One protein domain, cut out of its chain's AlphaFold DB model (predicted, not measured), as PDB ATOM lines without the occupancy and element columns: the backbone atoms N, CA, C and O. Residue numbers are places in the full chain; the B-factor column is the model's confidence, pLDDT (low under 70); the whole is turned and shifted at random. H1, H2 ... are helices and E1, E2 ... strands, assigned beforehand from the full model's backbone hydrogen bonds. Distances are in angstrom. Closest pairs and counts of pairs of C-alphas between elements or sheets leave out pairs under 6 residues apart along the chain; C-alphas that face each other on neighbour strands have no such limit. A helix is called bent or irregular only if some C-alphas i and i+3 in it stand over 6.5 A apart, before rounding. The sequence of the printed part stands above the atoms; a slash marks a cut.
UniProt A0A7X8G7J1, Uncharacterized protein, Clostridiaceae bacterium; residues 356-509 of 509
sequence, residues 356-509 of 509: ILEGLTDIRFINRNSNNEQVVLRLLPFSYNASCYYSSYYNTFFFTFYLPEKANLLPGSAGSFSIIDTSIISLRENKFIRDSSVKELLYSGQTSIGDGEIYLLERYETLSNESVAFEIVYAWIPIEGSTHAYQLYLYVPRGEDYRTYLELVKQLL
ATOM      1  N   ILE A 356     109.484 108.504 104.952       97.00
ATOM      2  CA  ILE A 356     108.109 108.990 105.056       97.00
ATOM      3  C   ILE A 356     107.998 110.309 104.295       97.00
ATOM      4  O   ILE A 356     108.756 111.246 104.548       97.00
ATOM      5  N   LEU A 357     107.027 110.387 103.386       96.62
ATOM      6  CA  LEU A 357     106.539 111.654 102.845       96.62
ATOM      7  C   LEU A 357     105.383 112.130 103.710       96.62
ATOM      8  O   LEU A 357     104.398 111.410 103.844       96.62
ATOM      9  N   GLU A 358     105.490 113.316 104.291       94.94
ATOM     10  CA  GLU A 358     104.481 113.879 105.191       94.94
ATOM     11  C   GLU A 358     103.702 115.025 104.532       94.94
ATOM     12  O   GLU A 358     104.082 115.536 103.480       94.94
ATOM     13  N   GLY A 359     102.589 115.429 105.152       94.38
ATOM     14  CA  GLY A 359     101.824 116.606 104.727       94.38
ATOM     15  C   GLY A 359     101.125 116.466 103.371       94.38
ATOM     16  O   GLY A 359     100.767 117.470 102.758       94.38
ATOM     17  N   LEU A 360     100.916 115.239 102.893       97.94
ATOM     18  CA  LEU A 360     100.264 114.988 101.615       97.94
ATOM     19  C   LEU A 360      98.779 115.367 101.686       97.94
ATOM     20  O   LEU A 360      98.090 115.081 102.666       97.94
ATOM     21  N   THR A 361      98.279 115.985 100.618       97.31
ATOM     22  CA  THR A 361      96.862 116.372 100.458       97.31
ATOM     23  C   THR A 361      96.140 115.510  99.425       97.31
ATOM     24  O   THR A 361      94.970 115.720  99.114       97.31
ATOM     25  N   ASP A 362      96.837 114.512  98.898       97.50
ATOM     26  CA  ASP A 362      96.361 113.563  97.912       97.50
ATOM     27  C   ASP A 362      97.018 112.204  98.153       97.50
ATOM     28  O   ASP A 362      98.068 112.125  98.790       97.50
ATOM     29  N   ILE A 363      96.411 111.147  97.618       97.31
ATOM     30  CA  ILE A 363      97.048 109.838  97.459       97.31
ATOM     31  C   ILE A 363      97.276 109.549  95.981       97.31
ATOM     32  O   ILE A 363      96.414 109.821  95.136       97.31
ATOM     33  N   ARG A 364      98.432 108.957  95.680       96.56
ATOM     34  CA  ARG A 364      98.807 108.496  94.343       96.56
ATOM     35  C   ARG A 364      99.191 107.035  94.391       96.56
ATOM     36  O   ARG A 364      99.988 106.629  95.231       96.56
ATOM     37  N   PHE A 365      98.642 106.255  93.475       95.12
ATOM     38  CA  PHE A 365      98.941 104.832  93.367       95.12
ATOM     39  C   PHE A 365      98.681 104.333  91.949       95.12
ATOM     40  O   PHE A 365      98.128 105.041  91.110       95.12
ATOM     41  N   ILE A 366      99.096 103.105  91.669       94.56
ATOM     42  CA  ILE A 366      98.875 102.461  90.377       94.56
ATOM     43  C   ILE A 366      97.642 101.580  90.482       94.56
ATOM     44  O   ILE A 366      97.587 100.734  91.365       94.56
ATOM     45  N   ASN A 367      96.690 101.719  89.561       95.06
ATOM     46  CA  ASN A 367      95.608 100.755  89.415       95.06
ATOM     47  C   ASN A 367      96.126  99.490  88.713       95.06
ATOM     48  O   ASN A 367      96.169  99.410  87.485       95.06
ATOM     49  N   ARG A 368      96.507  98.498  89.514       94.12
ATOM     50  CA  ARG A 368      96.954  97.163  89.084       94.12
ATOM     51  C   ARG A 368      95.853  96.275  88.483       94.12
ATOM     52  O   ARG A 368      96.191  95.274  87.872       94.12
ATOM     53  N   ASN A 369      94.575  96.644  88.607       94.75
ATOM     54  CA  ASN A 369      93.468  95.991  87.891       94.75
ATOM     55  C   ASN A 369      93.199  96.638  86.518       94.75
ATOM     56  O   ASN A 369      92.280  96.245  85.804       94.75
ATOM     57  N   SER A 370      93.973  97.663  86.138       92.19
ATOM     58  CA  SER A 370      93.921  98.273  84.809       92.19
ATOM     59  C   SER A 370      94.994  97.677  83.902       92.19
ATOM     60  O   SER A 370      96.163  97.612  84.282       92.19
ATOM     61  N   ASN A 371      94.629  97.363  82.656       83.75
ATOM     62  CA  ASN A 371      95.533  96.798  81.641       83.75
ATOM     63  C   ASN A 371      96.785  97.650  81.354       83.75
ATOM     64  O   ASN A 371      97.771  97.126  80.844       83.75
ATOM     65  N   ASN A 372      96.756  98.950  81.667       86.44
ATOM     66  CA  ASN A 372      97.846  99.887  81.376       86.44
ATOM     67  C   ASN A 372      98.545 100.418  82.637       86.44
ATOM     68  O   ASN A 372      99.269 101.411  82.547       86.44
ATOM     69  N   GLU A 373      98.296  99.822  83.811       84.19
ATOM     70  CA  GLU A 373      98.848 100.301  85.086       84.19
ATOM     71  C   GLU A 373      98.635 101.814  85.265       84.19
ATOM     72  O   GLU A 373      99.571 102.600  85.470       84.19
ATOM     73  N   GLN A 374      97.391 102.251  85.092       92.38
ATOM     74  CA  GLN A 374      97.034 103.663  85.158       92.38
ATOM     75  C   GLN A 374      97.415 104.254  86.522       92.38
ATOM     76  O   GLN A 374      97.096 103.681  87.562       92.38
ATOM     77  N   VAL A 375      98.053 105.429  86.525       94.94
ATOM     78  CA  VAL A 375      98.263 106.196  87.760       94.94
ATOM     79  C   VAL A 375      96.939 106.828  88.181       94.94
ATOM     80  O   VAL A 375      96.302 107.544  87.407       94.94
ATOM     81  N   VAL A 376      96.540 106.564  89.418       95.31
ATOM     82  CA  VAL A 376      95.360 107.118  90.072       95.31
ATOM     83  C   VAL A 376      95.808 108.201  91.042       95.31
ATOM     84  O   VAL A 376      96.701 107.976  91.853       95.31
ATOM     85  N   LEU A 377      95.165 109.367  90.958       96.50
ATOM     86  CA  LEU A 377      95.298 110.462  91.915       96.50
ATOM     87  C   LEU A 377      93.933 110.718  92.553       96.50
ATOM     88  O   LEU A 377      92.915 110.808  91.854       96.50
ATOM     89  N   ARG A 378      93.913 110.836  93.880       96.38
ATOM     90  CA  ARG A 378      92.720 111.202  94.648       96.38
ATOM     91  C   ARG A 378      93.065 112.284  95.654       96.38
ATOM     92  O   ARG A 378      93.933 112.083  96.496       96.38
ATOM     93  N   LEU A 379      92.381 113.421  95.550       97.06
ATOM     94  CA  LEU A 379      92.506 114.508  96.516       97.06
ATOM     95  C   LEU A 379      91.819 114.118  97.824       97.06
ATOM     96  O   LEU A 379      90.728 113.547  97.814       97.06
ATOM     97  N   LEU A 380      92.452 114.462  98.938       97.31
ATOM     98  CA  LEU A 380      91.868 114.343 100.263       97.31
ATOM     99  C   LEU A 380      91.046 115.604 100.576       97.31
ATOM    100  O   LEU A 380      91.385 116.698 100.114       97.31
ATOM    101  N   PRO A 381      89.969 115.498 101.374       96.56
ATOM    102  CA  PRO A 381      89.299 116.675 101.915       96.56
ATOM    103  C   PRO A 381      90.277 117.527 102.733       96.56
ATOM    104  O   PRO A 381      91.140 116.976 103.404       96.56
ATOM    105  N   PHE A 382      90.095 118.852 102.774       96.00
ATOM    106  CA  PHE A 382      90.989 119.765 103.515       96.00
ATOM    107  C   PHE A 382      91.122 119.462 105.016       96.00
ATOM    108  O   PHE A 382      92.093 119.877 105.639       96.00
ATOM    109  N   SER A 383      90.152 118.759 105.608       95.94
ATOM    110  CA  SER A 383      90.225 118.310 107.002       95.94
ATOM    111  C   SER A 383      91.220 117.163 107.208       95.94
ATOM    112  O   SER A 383      91.581 116.866 108.344       95.94
ATOM    113  N   TYR A 384      91.636 116.497 106.131       96.88
ATOM    114  CA  TYR A 384      92.580 115.392 106.140       96.88
ATOM    115  C   TYR A 384      93.953 115.821 105.634       96.88
ATOM    116  O   TYR A 384      94.090 116.665 104.752       96.88
ATOM    117  N   ASN A 385      94.970 115.145 106.150       97.38
ATOM    118  CA  ASN A 385      96.257 115.022 105.483       97.38
ATOM    119  C   ASN A 385      96.706 113.556 105.535       97.38
ATOM    120  O   ASN A 385      96.089 112.725 106.213       97.38
ATOM    121  N   ALA A 386      97.749 113.228 104.785       98.25
ATOM    122  CA  ALA A 386      98.330 111.900 104.775       98.25
ATOM    123  C   ALA A 386      99.849 111.941 104.902       98.25
ATOM    124  O   ALA A 386     100.506 112.914 104.531       98.25
ATOM    125  N   SER A 387     100.400 110.831 105.375       97.88
ATOM    126  CA  SER A 387     101.790 110.480 105.127       97.88
ATOM    127  C   SER A 387     101.873 109.206 104.293       97.88
ATOM    128  O   SER A 387     100.989 108.360 104.389       97.88
ATOM    129  N   CYS A 388     102.911 109.059 103.474       97.56
ATOM    130  CA  CYS A 388     103.211 107.836 102.732       97.56
ATOM    131  C   CYS A 388     104.538 107.270 103.226       97.56
ATOM    132  O   CYS A 388     105.576 107.915 103.075       97.56
ATOM    133  N   TYR A 389     104.506 106.080 103.819       96.12
ATOM    134  CA  TYR A 389     105.714 105.355 104.192       96.12
ATOM    135  C   TYR A 389     106.136 104.423 103.065       96.12
ATOM    136  O   TYR A 389     105.325 103.631 102.586       96.12
ATOM    137  N   TYR A 390     107.412 104.480 102.698       94.38
ATOM    138  CA  TYR A 390     108.040 103.578 101.741       94.38
ATOM    139  C   TYR A 390     108.951 102.595 102.475       94.38
ATOM    140  O   TYR A 390     109.846 103.010 103.209       94.38
ATOM    141  N   SER A 391     108.759 101.296 102.236       89.88
ATOM    142  CA  SER A 391     109.597 100.230 102.789       89.88
ATOM    143  C   SER A 391     110.190  99.370 101.687       89.88
ATOM    144  O   SER A 391     109.475  98.792 100.869       89.88
ATOM    145  N   SER A 392     111.511  99.259 101.670       84.38
ATOM    146  CA  SER A 392     112.264  98.447 100.717       84.38
ATOM    147  C   SER A 392     112.249  96.979 101.125       84.38
ATOM    148  O   SER A 392     112.241  96.118 100.254       84.38
ATOM    149  N   TYR A 393     112.172  96.678 102.428       80.25
ATOM    150  CA  TYR A 393     112.153  95.299 102.928       80.25
ATOM    151  C   TYR A 393     110.948  94.501 102.411       80.25
ATOM    152  O   TYR A 393     111.104  93.383 101.930       80.25
ATOM    153  N   TYR A 394     109.752  95.090 102.471       75.19
ATOM    154  CA  TYR A 394     108.521  94.468 101.969       75.19
ATOM    155  C   TYR A 394     108.154  94.922 100.551       75.19
ATOM    156  O   TYR A 394     107.080  94.577 100.068       75.19
ATOM    157  N   ASN A 395     109.007  95.738  99.922       77.75
ATOM    158  CA  ASN A 395     108.711  96.494  98.706       77.75
ATOM    159  C   ASN A 395     107.277  97.055  98.673       77.75
ATOM    160  O   ASN A 395     106.518  96.844  97.729       77.75
ATOM    161  N   THR A 396     106.887  97.720  99.758       83.06
ATOM    162  CA  THR A 396     105.520  98.198  99.964       83.06
ATOM    163  C   THR A 396     105.513  99.687 100.258       83.06
ATOM    164  O   THR A 396     106.507 100.266 100.713       83.06
ATOM    165  N   PHE A 397     104.364 100.294 100.009       90.25
ATOM    166  CA  PHE A 397     104.036 101.629 100.462       90.25
ATOM    167  C   PHE A 397     102.690 101.577 101.176       90.25
ATOM    168  O   PHE A 397     101.797 100.810 100.804       90.25
ATOM    169  N   PHE A 398     102.529 102.407 102.196       93.88
ATOM    170  CA  PHE A 398     101.221 102.612 102.790       93.88
ATOM    171  C   PHE A 398     101.028 104.064 103.177       93.88
ATOM    172  O   PHE A 398     101.907 104.718 103.744       93.88
ATOM    173  N   PHE A 399      99.836 104.554 102.878       97.94
ATOM    174  CA  PHE A 399      99.374 105.845 103.326       97.94
ATOM    175  C   PHE A 399      98.775 105.713 104.717       97.94
ATOM    176  O   PHE A 399      97.999 104.794 104.980       97.94
ATOM    177  N   THR A 400      99.099 106.649 105.596       98.12
ATOM    178  CA  THR A 400      98.405 106.852 106.867       98.12
ATOM    179  C   THR A 400      97.628 108.150 106.774       98.12
ATOM    180  O   THR A 400      98.195 109.179 106.420       98.12
ATOM    181  N   PHE A 401      96.335 108.106 107.080       98.50
ATOM    182  CA  PHE A 401      95.478 109.284 107.078       98.50
ATOM    183  C   PHE A 401      95.403 109.888 108.467       98.50
ATOM    184  O   PHE A 401      95.240 109.169 109.452       98.50
ATOM    185  N   TYR A 402      95.424 111.212 108.543       98.12
ATOM    186  CA  TYR A 402      95.192 111.951 109.774       98.12
ATOM    187  C   TYR A 402      94.029 112.913 109.591       98.12
ATOM    188  O   TYR A 402      93.813 113.463 108.513       98.12
ATOM    189  N   LEU A 403      93.296 113.124 110.679       97.69
ATOM    190  CA  LEU A 403      92.178 114.057 110.767       97.69
ATOM    191  C   LEU A 403      92.429 114.956 111.984       97.69
ATOM    192  O   LEU A 403      91.887 114.682 113.059       97.69
ATOM    193  N   PRO A 404      93.303 115.975 111.863       96.69
ATOM    194  CA  PRO A 404      93.831 116.714 113.011       96.69
ATOM    195  C   PRO A 404      92.749 117.311 113.914       96.69
ATOM    196  O   PRO A 404      92.843 117.221 115.136       96.69
ATOM    197  N   GLU A 405      91.668 117.833 113.326       96.38
ATOM    198  CA  GLU A 405      90.540 118.414 114.069       96.38
ATOM    199  C   GLU A 405      89.815 117.403 114.975       96.38
ATOM    200  O   GLU A 405      89.140 117.796 115.926       96.38
ATOM    201  N   LYS A 406      89.967 116.098 114.707       96.25
ATOM    202  CA  LYS A 406      89.324 115.005 115.448       96.25
ATOM    203  C   LYS A 406      90.321 114.003 116.030       96.25
ATOM    204  O   LYS A 406      89.914 112.911 116.415       96.25
ATOM    205  N   ALA A 407      91.602 114.360 116.146       95.12
ATOM    206  CA  ALA A 407      92.645 113.450 116.631       95.12
ATOM    207  C   ALA A 407      92.311 112.828 118.004       95.12
ATOM    208  O   ALA A 407      92.490 111.634 118.208       95.12
ATOM    209  N   ASN A 408      91.715 113.605 118.917       94.38
ATOM    210  CA  ASN A 408      91.311 113.132 120.251       94.38
ATOM    211  C   ASN A 408      90.118 112.154 120.246       94.38
ATOM    212  O   ASN A 408      89.779 111.586 121.283       94.38
ATOM    213  N   LEU A 409      89.445 111.996 119.106       95.25
ATOM    214  CA  LEU A 409      88.305 111.097 118.916       95.25
ATOM    215  C   LEU A 409      88.691 109.832 118.142       95.25
ATOM    216  O   LEU A 409      87.800 109.065 117.788       95.25
ATOM    217  N   LEU A 410      89.982 109.636 117.866       95.75
ATOM    218  CA  LEU A 410      90.540 108.552 117.064       95.75
ATOM    219  C   LEU A 410      91.565 107.751 117.886       95.75
ATOM    220  O   LEU A 410      92.157 108.298 118.816       95.75
ATOM    221  N   PRO A 411      91.830 106.479 117.544       93.31
ATOM    222  CA  PRO A 411      92.803 105.635 118.248       93.31
ATOM    223  C   PRO A 411      94.270 105.923 117.860       93.31
ATOM    224  O   PRO A 411      95.155 105.113 118.114       93.31
ATOM    225  N   GLY A 412      94.538 107.058 117.208       92.81
ATOM    226  CA  GLY A 412      95.839 107.421 116.649       92.81
ATOM    227  C   GLY A 412      95.668 108.076 115.283       92.81
ATOM    228  O   GLY A 412      95.457 109.284 115.193       92.81
ATOM    229  N   SER A 413      95.731 107.278 114.216       95.56
ATOM    230  CA  SER A 413      95.443 107.737 112.853       95.56
ATOM    231  C   SER A 413      93.943 107.680 112.534       95.56
ATOM    232  O   SER A 413      93.151 107.024 113.212       95.56
ATOM    233  N   ALA A 414      93.541 108.382 111.476       97.75
ATOM    234  CA  ALA A 414      92.181 108.355 110.948       97.75
ATOM    235  C   ALA A 414      91.927 107.165 110.011       97.75
ATOM    236  O   ALA A 414      90.774 106.864 109.712       97.75
ATOM    237  N   GLY A 415      92.975 106.491 109.540       97.38
ATOM    238  CA  GLY A 415      92.850 105.379 108.608       97.38
ATOM    239  C   GLY A 415      94.134 105.103 107.840       97.38
ATOM    240  O   GLY A 415      95.186 105.677 108.135       97.38
ATOM    241  N   SER A 416      94.043 104.234 106.838       97.31
ATOM    242  CA  SER A 416      95.169 103.888 105.973       97.31
ATOM    243  C   SER A 416      94.714 103.411 104.598       97.31
ATOM    244  O   SER A 416      93.591 102.930 104.436       97.31
ATOM    245  N   PHE A 417      95.608 103.535 103.618       97.44
ATOM    246  CA  PHE A 417      95.480 102.932 102.297       97.44
ATOM    247  C   PHE A 417      96.783 102.236 101.896       97.44
ATOM    248  O   PHE A 417      97.847 102.850 101.945       97.44
ATOM    249  N   SER A 418      96.714 100.975 101.478       94.56
ATOM    250  CA  SER A 418      97.884 100.206 101.042       94.56
ATOM    251  C   SER A 418      97.515  99.067 100.096       94.56
ATOM    252  O   SER A 418      96.344  98.717  99.934       94.56
ATOM    253  N   ILE A 419      98.538  98.478  99.475       92.88
ATOM    254  CA  ILE A 419      98.442  97.168  98.829       92.88
ATOM    255  C   ILE A 419      99.063  96.152  99.779       92.88
ATOM    256  O   ILE A 419     100.214  96.304 100.192       92.88
ATOM    257  N   ILE A 420      98.310  95.113 100.111       91.00
ATOM    258  CA  ILE A 420      98.779  94.035 100.975       91.00
ATOM    259  C   ILE A 420      98.972  92.749 100.181       91.00
ATOM    260  O   ILE A 420      98.203  92.475  99.264       91.00
ATOM    261  N   ASP A 421      99.960  91.944 100.568       91.12
ATOM    262  CA  ASP A 421     100.123  90.570 100.092       91.12
ATOM    263  C   ASP A 421      99.497  89.604 101.106       91.12
ATOM    264  O   ASP A 421      99.991  89.432 102.226       91.12
ATOM    265  N   THR A 422      98.397  88.967 100.712       89.06
ATOM    266  CA  THR A 422      97.653  88.024 101.561       89.06
ATOM    267  C   THR A 422      98.404  86.722 101.827       89.06
ATOM    268  O   THR A 422      98.032  85.983 102.736       89.06
ATOM    269  N   SER A 423      99.480  86.442 101.083       87.56
ATOM    270  CA  SER A 423     100.347  85.289 101.351       87.56
ATOM    271  C   SER A 423     101.309  85.524 102.523       87.56
ATOM    272  O   SER A 423     101.763  84.566 103.150       87.56
ATOM    273  N   ILE A 424     101.588  86.792 102.843       85.62
ATOM    274  CA  ILE A 424     102.528  87.201 103.896       85.62
ATOM    275  C   ILE A 424     101.767  87.695 105.128       85.62
ATOM    276  O   ILE A 424     102.123  87.372 106.265       85.62
ATOM    277  N   ILE A 425     100.712  88.486 104.923       82.94
ATOM    278  CA  ILE A 425      99.961  89.116 106.007       82.94
ATOM    279  C   ILE A 425      98.810  88.214 106.445       82.94
ATOM    280  O   ILE A 425      97.887  87.926 105.689       82.94
ATOM    281  N   SER A 426      98.826  87.819 107.720       84.56
ATOM    282  CA  SER A 426      97.714  87.087 108.329       84.56
ATOM    283  C   SER A 426      96.511  88.005 108.548       84.56
ATOM    284  O   SER A 426      96.548  88.900 109.394       84.56
ATOM    285  N   LEU A 427      95.429  87.743 107.819       87.31
ATOM    286  CA  LEU A 427      94.146  88.433 107.946       87.31
ATOM    287  C   LEU A 427      93.108  87.523 108.600       87.31
ATOM    288  O   LEU A 427      93.157  86.298 108.470       87.31
ATOM    289  N   ARG A 428      92.120  88.121 109.269       88.19
ATOM    290  CA  ARG A 428      90.950  87.373 109.729       88.19
ATOM    291  C   ARG A 428      90.148  86.939 108.503       88.19
ATOM    292  O   ARG A 428      89.823  87.764 107.653       88.19
ATOM    293  N   GLU A 429      89.845  85.645 108.414       87.81
ATOM    294  CA  GLU A 429      89.093  85.063 107.288       87.81
ATOM    295  C   GLU A 429      89.735  85.393 105.922       87.81
ATOM    296  O   GLU A 429      89.046  85.542 104.919       87.81
ATOM    297  N   ASN A 430      91.071  85.526 105.894       86.94
ATOM    298  CA  ASN A 430      91.875  85.886 104.715       86.94
ATOM    299  C   ASN A 430      91.498  87.226 104.059       86.94
ATOM    300  O   ASN A 430      91.813  87.451 102.893       86.94
ATOM    301  N   LYS A 431      90.820  88.114 104.796       91.75
ATOM    302  CA  LYS A 431      90.254  89.339 104.226       91.75
ATOM    303  C   LYS A 431      90.200  90.521 105.178       91.75
ATOM    304  O   LYS A 431      90.494  91.640 104.776       91.75
ATOM    305  N   PHE A 432      89.772  90.305 106.416       95.06
ATOM    306  CA  PHE A 432      89.506  91.383 107.360       95.06
ATOM    307  C   PHE A 432      90.724  91.678 108.224       95.06
ATOM    308  O   PHE A 432      91.555  90.806 108.500       95.06
ATOM    309  N   ILE A 433      90.807  92.921 108.692       91.38
ATOM    310  CA  ILE A 433      91.852  93.337 109.622       91.38
ATOM    311  C   ILE A 433      91.784  92.448 110.874       91.38
ATOM    312  O   ILE A 433      90.699  92.092 111.344       91.38
ATOM    313  N   ARG A 434      92.944  92.061 111.416       89.50
ATOM    314  CA  ARG A 434      93.009  91.265 112.647       89.50
ATOM    315  C   ARG A 434      92.237  91.937 113.782       89.50
ATOM    316  O   ARG A 434      92.183  93.164 113.867       89.50
ATOM    317  N   ASP A 435      91.634  91.097 114.619       90.50
ATOM    318  CA  ASP A 435      90.894  91.500 115.818       90.50
ATOM    319  C   ASP A 435      89.692  92.429 115.545       90.50
ATOM    320  O   ASP A 435      89.184  93.085 116.451       90.50
ATOM    321  N   SER A 436      89.198  92.450 114.301       95.38
ATOM    322  CA  SER A 436      87.953  93.125 113.914       95.38
ATOM    323  C   SER A 436      86.800  92.138 113.726       95.38
ATOM    324  O   SER A 436      87.033  90.957 113.458       95.38
ATOM    325  N   SER A 437      85.557  92.601 113.851       96.81
ATOM    326  CA  SER A 437      84.330  91.872 113.510       96.81
ATOM    327  C   SER A 437      83.540  92.615 112.431       96.81
ATOM    328  O   SER A 437      83.560  93.840 112.367       96.81
ATOM    329  N   VAL A 438      82.841  91.880 111.563       98.06
ATOM    330  CA  VAL A 438      81.982  92.475 110.529       98.06
ATOM    331  C   VAL A 438      80.623  92.811 111.139       98.06
ATOM    332  O   VAL A 438      79.957  91.922 111.670       98.06
ATOM    333  N   LYS A 439      80.201  94.074 111.039       97.88
ATOM    334  CA  LYS A 439      78.850  94.522 111.412       97.88
ATOM    335  C   LYS A 439      77.899  94.467 110.221       97.88
ATOM    336  O   LYS A 439      76.777  93.992 110.357       97.88
ATOM    337  N   GLU A 440      78.349  94.955 109.066       98.12
ATOM    338  CA  GLU A 440      77.506  95.124 107.879       98.12
ATOM    339  C   GLU A 440      78.339  95.086 106.587       98.12
ATOM    340  O   GLU A 440      79.465  95.585 106.554       98.12
ATOM    341  N   LEU A 441      77.779  94.525 105.509       98.38
ATOM    342  CA  LEU A 441      78.264  94.723 104.139       98.38
ATOM    343  C   LEU A 441      77.572  95.966 103.566       98.38
ATOM    344  O   LEU A 441      76.365  95.953 103.340       98.38
ATOM    345  N   LEU A 442      78.337  97.029 103.330       98.38
ATOM    346  CA  LEU A 442      77.835  98.334 102.890       98.38
ATOM    347  C   LEU A 442      77.769  98.465 101.362       98.38
ATOM    348  O   LEU A 442      76.966  99.240 100.843       98.38
ATOM    349  N   TYR A 443      78.638  97.755 100.641       98.25
ATOM    350  CA  TYR A 443      78.712  97.784  99.179       98.25
ATOM    351  C   TYR A 443      79.393  96.525  98.636       98.25
ATOM    352  O   TYR A 443      80.339  96.035  99.245       98.25
ATOM    353  N   SER A 444      78.957  96.051  97.467       97.94
ATOM    354  CA  SER A 444      79.619  94.996  96.695       97.94
ATOM    355  C   SER A 444      79.416  95.266  95.208       97.94
ATOM    356  O   SER A 444      78.273  95.331  94.753       97.94
ATOM    357  N   GLY A 445      80.503  95.402  94.450       96.75
ATOM    358  CA  GLY A 445      80.457  95.601  93.003       96.75
ATOM    359  C   GLY A 445      81.664  96.356  92.454       96.75
ATOM    360  O   GLY A 445      82.681  96.520  93.126       96.75
ATOM    361  N   GLN A 446      81.524  96.852  91.229       95.88
ATOM    362  CA  GLN A 446      82.582  97.567  90.521       95.88
ATOM    363  C   GLN A 446      82.946  98.888  91.222       95.88
ATOM    364  O   GLN A 446      82.071  99.698  91.528       95.88
ATOM    365  N   THR A 447      84.239  99.132  91.429       94.62
ATOM    366  CA  THR A 447      84.822 100.434  91.816       94.62
ATOM    367  C   THR A 447      85.636 101.009  90.651       94.62
ATOM    368  O   THR A 447      85.820 100.343  89.624       94.62
ATOM    369  N   SER A 448      86.175 102.224  90.787       91.19
ATOM    370  CA  SER A 448      87.069 102.808  89.776       91.19
ATOM    371  C   SER A 448      88.420 102.089  89.668       91.19
ATOM    372  O   SER A 448      89.143 102.304  88.692       91.19
ATOM    373  N   ILE A 449      88.751 101.211  90.626       94.31
ATOM    374  CA  ILE A 449      90.011 100.454  90.662       94.31
ATOM    375  C   ILE A 449      89.835  98.924  90.659       94.31
ATOM    376  O   ILE A 449      90.781  98.191  90.941       94.31
ATOM    377  N   GLY A 450      88.642  98.432  90.315       94.62
ATOM    378  CA  GLY A 450      88.326  97.000  90.213       94.62
ATOM    379  C   GLY A 450      87.084  96.603  91.008       94.62
ATOM    380  O   GLY A 450      86.485  97.437  91.685       94.62
ATOM    381  N   ASP A 451      86.680  95.340  90.926       96.88
ATOM    382  CA  ASP A 451      85.588  94.819  91.753       96.88
ATOM    383  C   ASP A 451      85.995  94.773  93.225       96.88
ATOM    384  O   ASP A 451      87.076  94.298  93.576       96.88
ATOM    385  N   GLY A 452      85.125  95.272  94.098       97.31
ATOM    386  CA  GLY A 452      85.429  95.387  95.513       97.31
ATOM    387  C   GLY A 452      84.200  95.383  96.404       97.31
ATOM    388  O   GLY A 452      83.054  95.508  95.969       97.31
ATOM    389  N   GLU A 453      84.467  95.253  97.695       98.31
ATOM    390  CA  GLU A 453      83.456  95.250  98.743       98.31
ATOM    391  C   GLU A 453      83.828  96.252  99.832       98.31
ATOM    392  O   GLU A 453      85.002  96.408 100.172       98.31
ATOM    393  N   ILE A 454      82.822  96.920 100.395       98.56
ATOM    394  CA  ILE A 454      82.978  97.846 101.518       98.56
ATOM    395  C   ILE A 454      82.153  97.323 102.689       98.56
ATOM    396  O   ILE A 454      80.980  96.990 102.531       98.56
ATOM    397  N   TYR A 455      82.755  97.286 103.868       98.69
ATOM    398  CA  TYR A 455      82.185  96.771 105.101       98.69
ATOM    399  C   TYR A 455      82.204  97.833 106.193       98.69
ATOM    400  O   TYR A 455      83.098  98.680 106.240       98.69
ATOM    401  N   LEU A 456      81.246  97.729 107.107       98.69
ATOM    402  CA  LEU A 456      81.353  98.309 108.434       98.69
ATOM    403  C   LEU A 456      81.939  97.244 109.358       98.69
ATOM    404  O   LEU A 456      81.330  96.189 109.556       98.69
ATOM    405  N   LEU A 457      83.115  97.514 109.912       98.56
ATOM    406  CA  LEU A 457      83.754  96.665 110.910       98.56
ATOM    407  C   LEU A 457      83.674  97.309 112.298       98.56
ATOM    408  O   LEU A 457      83.518  98.522 112.421       98.56
ATOM    409  N   GLU A 458      83.835  96.494 113.334       97.69
ATOM    410  CA  GLU A 458      84.101  96.929 114.705       97.69
ATOM    411  C   GLU A 458      85.461  96.401 115.149       97.69
ATOM    412  O   GLU A 458      85.771  95.228 114.930       97.69
ATOM    413  N   ARG A 459      86.274  97.238 115.793       95.69
ATOM    414  CA  ARG A 459      87.525  96.812 116.427       95.69
ATOM    415  C   ARG A 459      87.727  97.540 117.746       95.69
ATOM    416  O   ARG A 459      87.425  98.724 117.856       95.69
ATOM    417  N   TYR A 460      88.247  96.827 118.738       95.56
ATOM    418  CA  TYR A 460      88.634  97.422 120.011       95.56
ATOM    419  C   TYR A 460      90.051  97.976 119.907       95.56
ATOM    420  O   TYR A 460      90.977  97.252 119.557       95.56
ATOM    421  N   GLU A 461      90.207  99.249 120.244       95.12
ATOM    422  CA  GLU A 461      91.484  99.956 120.266       95.12
ATOM    423  C   GLU A 461      91.754 100.530 121.652       95.12
ATOM    424  O   GLU A 461      90.843 100.692 122.465       95.12
ATOM    425  N   THR A 462      93.016 100.856 121.925       91.00
ATOM    426  CA  THR A 462      93.378 101.541 123.169       91.00
ATOM    427  C   THR A 462      93.308 103.051 122.968       91.00
ATOM    428  O   THR A 462      94.062 103.606 122.177       91.00
ATOM    429  N   LEU A 463      92.444 103.732 123.722       88.62
ATOM    430  CA  LEU A 463      92.367 105.191 123.760       88.62
ATOM    431  C   LEU A 463      92.395 105.658 125.215       88.62
ATOM    432  O   LEU A 463      91.542 105.273 126.005       88.62
ATOM    433  N   SER A 464      93.355 106.515 125.577       86.19
ATOM    434  CA  SER A 464      93.508 107.024 126.954       86.19
ATOM    435  C   SER A 464      93.585 105.917 128.022       86.19
ATOM    436  O   SER A 464      93.031 106.057 129.107       86.19
ATOM    437  N   ASN A 465      94.293 104.823 127.714       88.00
ATOM    438  CA  ASN A 465      94.419 103.611 128.543       88.00
ATOM    439  C   ASN A 465      93.120 102.805 128.738       88.00
ATOM    440  O   ASN A 465      93.085 101.900 129.569       88.00
ATOM    441  N   GLU A 466      92.074 103.088 127.963       90.38
ATOM    442  CA  GLU A 466      90.829 102.320 127.957       90.38
ATOM    443  C   GLU A 466      90.684 101.540 126.649       90.38
ATOM    444  O   GLU A 466      91.075 102.013 125.581       90.38
ATOM    445  N   SER A 467      90.097 100.343 126.730       94.50
ATOM    446  CA  SER A 467      89.695  99.586 125.545       94.50
ATOM    447  C   SER A 467      88.359 100.127 125.045       94.50
ATOM    448  O   SER A 467      87.349 100.061 125.747       94.50
ATOM    449  N   VAL A 468      88.361 100.687 123.840       94.94
ATOM    450  CA  VAL A 468      87.216 101.374 123.241       94.94
ATOM    451  C   VAL A 468      86.895 100.731 121.899       94.94
ATOM    452  O   VAL A 468      87.784 100.541 121.072       94.94
ATOM    453  N   ALA A 469      85.622 100.414 121.671       96.06
ATOM    454  CA  ALA A 469      85.153  99.948 120.373       96.06
ATOM    455  C   ALA A 469      85.087 101.112 119.375       96.06
ATOM    456  O   ALA A 469      84.492 102.155 119.660       96.06
ATOM    457  N   PHE A 470      85.670 100.906 118.200       97.56
ATOM    458  CA  PHE A 470      85.602 101.809 117.063       97.56
ATOM    459  C   PHE A 470      84.929 101.131 115.881       97.56
ATOM    460  O   PHE A 470      85.211  99.973 115.567       97.56
ATOM    461  N   GLU A 471      84.085 101.894 115.195       98.31
ATOM    462  CA  GLU A 471      83.607 101.521 113.872       98.31
ATOM    463  C   GLU A 471      84.655 101.888 112.819       98.31
ATOM    464  O   GLU A 471      85.329 102.919 112.910       98.31
ATOM    465  N   ILE A 472      84.795 101.027 111.815       98.56
ATOM    466  CA  ILE A 472      85.744 101.190 110.716       98.56
ATOM    467  C   ILE A 472      84.993 100.973 109.407       98.56
ATOM    468  O   ILE A 472      84.413  99.911 109.191       98.56
ATOM    469  N   VAL A 473      85.039 101.956 108.513       98.75
ATOM    470  CA  VAL A 473      84.638 101.754 107.119       98.75
ATOM    471  C   VAL A 473      85.824 101.134 106.393       98.75
ATOM    472  O   VAL A 473      86.880 101.755 106.303       98.75
ATOM    473  N   TYR A 474      85.657  99.910 105.905       98.62
ATOM    474  CA  TYR A 474      86.724  99.077 105.361       98.62
ATOM    475  C   TYR A 474      86.410  98.653 103.933       98.62
ATOM    476  O   TYR A 474      85.415  97.976 103.708       98.62
ATOM    477  N   ALA A 475      87.268  98.991 102.983       98.38
ATOM    478  CA  ALA A 475      87.165  98.554 101.604       98.38
ATOM    479  C   ALA A 475      88.253  97.536 101.251       98.38
ATOM    480  O   ALA A 475      89.428  97.695 101.596       98.38
ATOM    481  N   TRP A 476      87.825  96.507 100.529       98.00
ATOM    482  CA  TRP A 476      88.633  95.398 100.053       98.00
ATOM    483  C   TRP A 476      88.476  95.252  98.545       98.00
ATOM    484  O   TRP A 476      87.373  94.972  98.070       98.00
ATOM    485  N   ILE A 477      89.571  95.411  97.803       97.69
ATOM    486  CA  ILE A 477      89.587  95.281  96.342       97.69
ATOM    487  C   ILE A 477      90.710  94.308  95.967       97.69
ATOM    488  O   ILE A 477      91.880  94.703  95.982       97.69
ATOM    489  N   PRO A 478      90.404  93.033  95.668       96.81
ATOM    490  CA  PRO A 478      91.395  92.081  95.176       96.81
ATOM    491  C   PRO A 478      92.088  92.583  93.905       96.81
ATOM    492  O   PRO A 478      91.470  93.246  93.069       96.81
ATOM    493  N   ILE A 479      93.365  92.240  93.746       95.56
ATOM    494  CA  ILE A 479      94.071  92.407  92.476       95.56
ATOM    495  C   ILE A 479      93.915  91.117  91.673       95.56
ATOM    496  O   ILE A 479      94.283  90.037  92.142       95.56
ATOM    497  N   GLU A 480      93.342  91.218  90.474       92.75
ATOM    498  CA  GLU A 480      93.003  90.059  89.650       92.75
ATOM    499  C   GLU A 480      94.246  89.212  89.332       92.75
ATOM    500  O   GLU A 480      95.305  89.722  88.963       92.75
ATOM    501  N   GLY A 481      94.130  87.893  89.518       92.62
ATOM    502  CA  GLY A 481      95.225  86.953  89.263       92.62
ATOM    503  C   GLY A 481      96.420  87.071  90.220       92.62
ATOM    504  O   GLY A 481      97.483  86.529  89.918       92.62
ATOM    505  N   SER A 482      96.272  87.756  91.359       93.50
ATOM    506  CA  SER A 482      97.346  88.007  92.326       93.50
ATOM    507  C   SER A 482      96.960  87.602  93.754       93.50
ATOM    508  O   SER A 482      95.785  87.481  94.088       93.50
ATOM    509  N   THR A 483      97.956  87.431  94.628       93.00
ATOM    510  CA  THR A 483      97.758  87.329  96.088       93.00
ATOM    511  C   THR A 483      97.581  88.695  96.752       93.00
ATOM    512  O   THR A 483      97.427  88.777  97.972       93.00
ATOM    513  N   HIS A 484      97.614  89.776  95.974       93.81
ATOM    514  CA  HIS A 484      97.540  91.132  96.488       93.81
ATOM    515  C   HIS A 484      96.113  91.683  96.495       93.81
ATOM    516  O   HIS A 484      95.278  91.310  95.670       93.81
ATOM    517  N   ALA A 485      95.847  92.619  97.399       95.75
ATOM    518  CA  ALA A 485      94.601  93.375  97.437       95.75
ATOM    519  C   ALA A 485      94.858  94.811  97.899       95.75
ATOM    520  O   ALA A 485      95.742  95.050  98.727       95.75
ATOM    521  N   TYR A 486      94.063  95.756  97.403       96.12
ATOM    522  CA  TYR A 486      93.981  97.073  98.018       96.12
ATOM    523  C   TYR A 486      93.172  96.983  99.300       96.12
ATOM    524  O   TYR A 486      92.066  96.430  99.331       96.12
ATOM    525  N   GLN A 487      93.718  97.601 100.336       96.19
ATOM    526  CA  GLN A 487      93.057  97.828 101.600       96.19
ATOM    527  C   GLN A 487      92.945  99.337 101.815       96.19
ATOM    528  O   GLN A 487      93.957 100.027 101.904       96.19
ATOM    529  N   LEU A 488      91.718  99.845 101.915       97.75
ATOM    530  CA  LEU A 488      91.431 101.212 102.356       97.75
ATOM    531  C   LEU A 488      90.551 101.123 103.593       97.75
ATOM    532  O   LEU A 488      89.502 100.490 103.544       97.75
ATOM    533  N   TYR A 489      90.925 101.776 104.683       97.81
ATOM    534  CA  TYR A 489      90.022 101.891 105.817       97.81
ATOM    535  C   TYR A 489      90.094 103.247 106.488       97.81
ATOM    536  O   TYR A 489      91.156 103.862 106.551       97.81
ATOM    537  N   LEU A 490      88.954 103.676 107.020       98.50
ATOM    538  CA  LEU A 490      88.812 104.877 107.828       98.50
ATOM    539  C   LEU A 490      88.130 104.518 109.144       98.50
ATOM    540  O   LEU A 490      87.085 103.868 109.152       98.50
ATOM    541  N   TYR A 491      88.703 104.973 110.252       98.38
ATOM    542  CA  TYR A 491      88.010 104.975 111.531       98.38
ATOM    543  C   TYR A 491      86.899 106.016 111.527       98.38
ATOM    544  O   TYR A 491      87.086 107.138 111.051       98.38
ATOM    545  N   VAL A 492      85.772 105.664 112.132       98.31
ATOM    546  CA  VAL A 492      84.709 106.610 112.461       98.31
ATOM    547  C   VAL A 492      85.059 107.243 113.816       98.31
ATOM    548  O   VAL A 492      85.144 106.524 114.816       98.31
ATOM    549  N   PRO A 493      85.295 108.565 113.892       97.50
ATOM    550  CA  PRO A 493      85.508 109.261 115.149       97.50
ATOM    551  C   PRO A 493      84.352 109.036 116.114       97.50
ATOM    552  O   PRO A 493      83.184 108.955 115.726       97.50
ATOM    553  N   ARG A 494      84.683 108.953 117.401       94.56
ATOM    554  CA  ARG A 494      83.698 108.649 118.442       94.56
ATOM    555  C   ARG A 494      82.519 109.623 118.412       94.56
ATOM    556  O   ARG A 494      82.700 110.831 118.530       94.56
ATOM    557  N   GLY A 495      81.313 109.058 118.358       93.75
ATOM    558  CA  GLY A 495      80.058 109.812 118.371       93.75
ATOM    559  C   GLY A 495      79.578 110.272 116.995       93.75
ATOM    560  O   GLY A 495      78.578 110.983 116.931       93.75
ATOM    561  N   GLU A 496      80.253 109.875 115.916       97.06
ATOM    562  CA  GLU A 496      79.861 110.228 114.552       97.06
ATOM    563  C   GLU A 496      79.176 109.092 113.796       97.06
ATOM    564  O   GLU A 496      79.217 107.931 114.194       97.06
ATOM    565  N   ASP A 497      78.524 109.457 112.692       96.75
ATOM    566  CA  ASP A 497      77.876 108.524 111.774       96.75
ATOM    567  C   ASP A 497      78.876 108.057 110.703       96.75
ATOM    568  O   ASP A 497      79.492 108.873 110.005       96.75
ATOM    569  N   TYR A 498      79.000 106.737 110.534       98.06
ATOM    570  CA  TYR A 498      79.879 106.111 109.547       98.06
ATOM    571  C   TYR A 498      79.576 106.524 108.099       98.06
ATOM    572  O   TYR A 498      80.466 106.453 107.251       98.06
ATOM    573  N   ARG A 499      78.353 106.973 107.784       98.06
ATOM    574  CA  ARG A 499      77.940 107.318 106.412       98.06
ATOM    575  C   ARG A 499      78.808 108.403 105.781       98.06
ATOM    576  O   ARG A 499      79.127 108.302 104.602       98.06
ATOM    577  N   THR A 500      79.250 109.391 106.556       96.12
ATOM    578  CA  THR A 500      80.163 110.439 106.064       96.12
ATOM    579  C   THR A 500      81.495 109.844 105.596       96.12
ATOM    580  O   THR A 500      82.041 110.241 104.570       96.12
ATOM    581  N   TYR A 501      81.997 108.847 106.322       98.06
ATOM    582  CA  TYR A 501      83.257 108.159 106.035       98.06
ATOM    583  C   TYR A 501      83.108 107.159 104.888       98.06
ATOM    584  O   TYR A 501      84.022 107.012 104.081       98.06
ATOM    585  N   LEU A 502      81.938 106.527 104.766       98.44
ATOM    586  CA  LEU A 502      81.578 105.700 103.616       98.44
ATOM    587  C   LEU A 502      81.601 106.500 102.314       98.44
ATOM    588  O   LEU A 502      82.166 106.028 101.330       98.44
ATOM    589  N   GLU A 503      81.027 107.702 102.301       97.12
ATOM    590  CA  GLU A 503      81.061 108.550 101.107       97.12
ATOM    591  C   GLU A 503      82.491 108.973 100.749       97.12
ATOM    592  O   GLU A 503      82.842 108.967  99.571       97.12
ATOM    593  N   LEU A 504      83.353 109.239 101.737       96.81
ATOM    594  CA  LEU A 504      84.771 109.493 101.474       96.81
ATOM    595  C   LEU A 504      85.481 108.260 100.889       96.81
ATOM    596  O   LEU A 504      86.182 108.380  99.890       96.81
ATOM    597  N   VAL A 505      85.269 107.064 101.446       97.75
ATOM    598  CA  VAL A 505      85.832 105.815 100.895       97.75
ATOM    599  C   VAL A 505      85.389 105.600  99.444       97.75
ATOM    600  O   VAL A 505      86.222 105.289  98.598       97.75
ATOM    601  N   LYS A 506      84.110 105.836  99.126       95.50
ATOM    602  CA  LYS A 506      83.586 105.760  97.751       95.50
ATOM    603  C   LYS A 506      84.150 106.826  96.809       95.50
ATOM    604  O   LYS A 506      84.103 106.630  95.607       95.50
ATOM    605  N   GLN A 507      84.615 107.965  97.319       94.19
ATOM    606  CA  GLN A 507      85.267 108.992  96.497       94.19
ATOM    607  C   GLN A 507      86.723 108.634  96.182       94.19
ATOM    608  O   GLN A 507      87.244 109.017  95.133       94.19
ATOM    609  N   LEU A 508      87.395 107.929  97.095       94.75
ATOM    610  CA  LEU A 508      88.784 107.500  96.924       94.75
ATOM    611  C   LEU A 508      88.918 106.268  96.014       94.75
ATOM    612  O   LEU A 508      89.965 106.087  95.391       94.75
ATOM    613  N   LEU A 509      87.868 105.453  95.910       91.19
ATOM    614  CA  LEU A 509      87.810 104.212  95.128       91.19
ATOM    615  C   LEU A 509      86.898 104.337  93.924       91.19
ATOM    616  O   LEU A 509      87.084 103.514  93.004       91.19
TER     617      LEU A 509
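Overview. This is residues 356 to 509 of the 509 residues of an uncharacterized protein of Clostridiaceae bacterium (UniProt A0A7X8G7J1). One long, twisted antiparallel sheet of eight strands makes the body, and H2 and the small hairpin of E2 and E3 cover parts of one face of it, the end of H2 meeting E3. The hairpin is a second sheet, only partly face to face with the large one, while H1 sits at the ends of strands and the long link of residues 422 to 435 loops past the opposite side. The printed part has 154 residues, in the order E1 E2 E3 E4 E5 H1 E6 E7 E8 E9 E10 H2, and is mostly strand; the large sheet runs E1 E4 E5 E6 E10 E9 E8 E7. It is compact, with a radius of gyration of the C-alphas of 15.0 A and spans of 45 by 34 by 31 A.

Along the chain. Find C-alpha 356 at (108.109, 108.990, 105.056), where E1 begins and runs to 360. E2, residues 362 to 367, and E3, 374 to 379, come next, then E4, 385 to 391, and E5, 396 to 402. H1, 404 to 409, is irregular: C-alphas 405 and 408 are 8.2 A apart. E6 spans 415 to 421. E7, 436 to 447, bends by 84 degrees at 439; E8, 450 to 463, is 34.8 A long and bends by 60 degrees at 460; E9, 466 to 478, is 34.3 A long and bends by 53 degrees at 471. E10, 484 to 491, is 22.6 A long, and H2, 498 to 508, ends with C-alpha 508 at (88.784, 107.500, 96.924).

Arrangement. Look first at the large sheet, whose edge strands are E1 and E7 and whose strands' lines turn by 110 degrees from edge to edge. Beside E1, look for N 357 and O 388 of E4, 2.9 A apart; E6 and E10 have N 418 and O 487 at 2.9 A. E7, E8, E9 and E10 form a meander, each strand the antiparallel neighbour of the one before; between E8 and E9, N 455 and O 474 are within hydrogen-bond range at 2.8 A. H2 is on this sheet in two layers, helix on one face, at a height of 7.9 A. It lies over E9, slantwise to the strands at 34 degrees on the local plane; their closest C-alphas, Val 473 and Leu 502, are 6.1 A apart. The hairpin E2 and E3 has N 365 and O 376 at 3.1 A, and makes a sandwich, two sheets face to face, with the large sheet, their planes 18 degrees apart. The closest C-alphas of E3 and H2, Arg 378 and Leu 508, are 5.9 A apart. H1 only grazes the large sheet. In H2 every O i to N i+4 pair is within hydrogen-bond range; in H1 0 of 2 are, beside 2 of 3 O i to N i+3 pairs.

Size, cuts and confidence. The two farthest C-alphas, Asn 372 and Asn 465, are 47.4 A apart. The printed part has no cut and ends at 509, the chain's last residue. The link E6 to E7 is long. Mean pLDDT of the printed part is 94.5, and no printed residue is under 70.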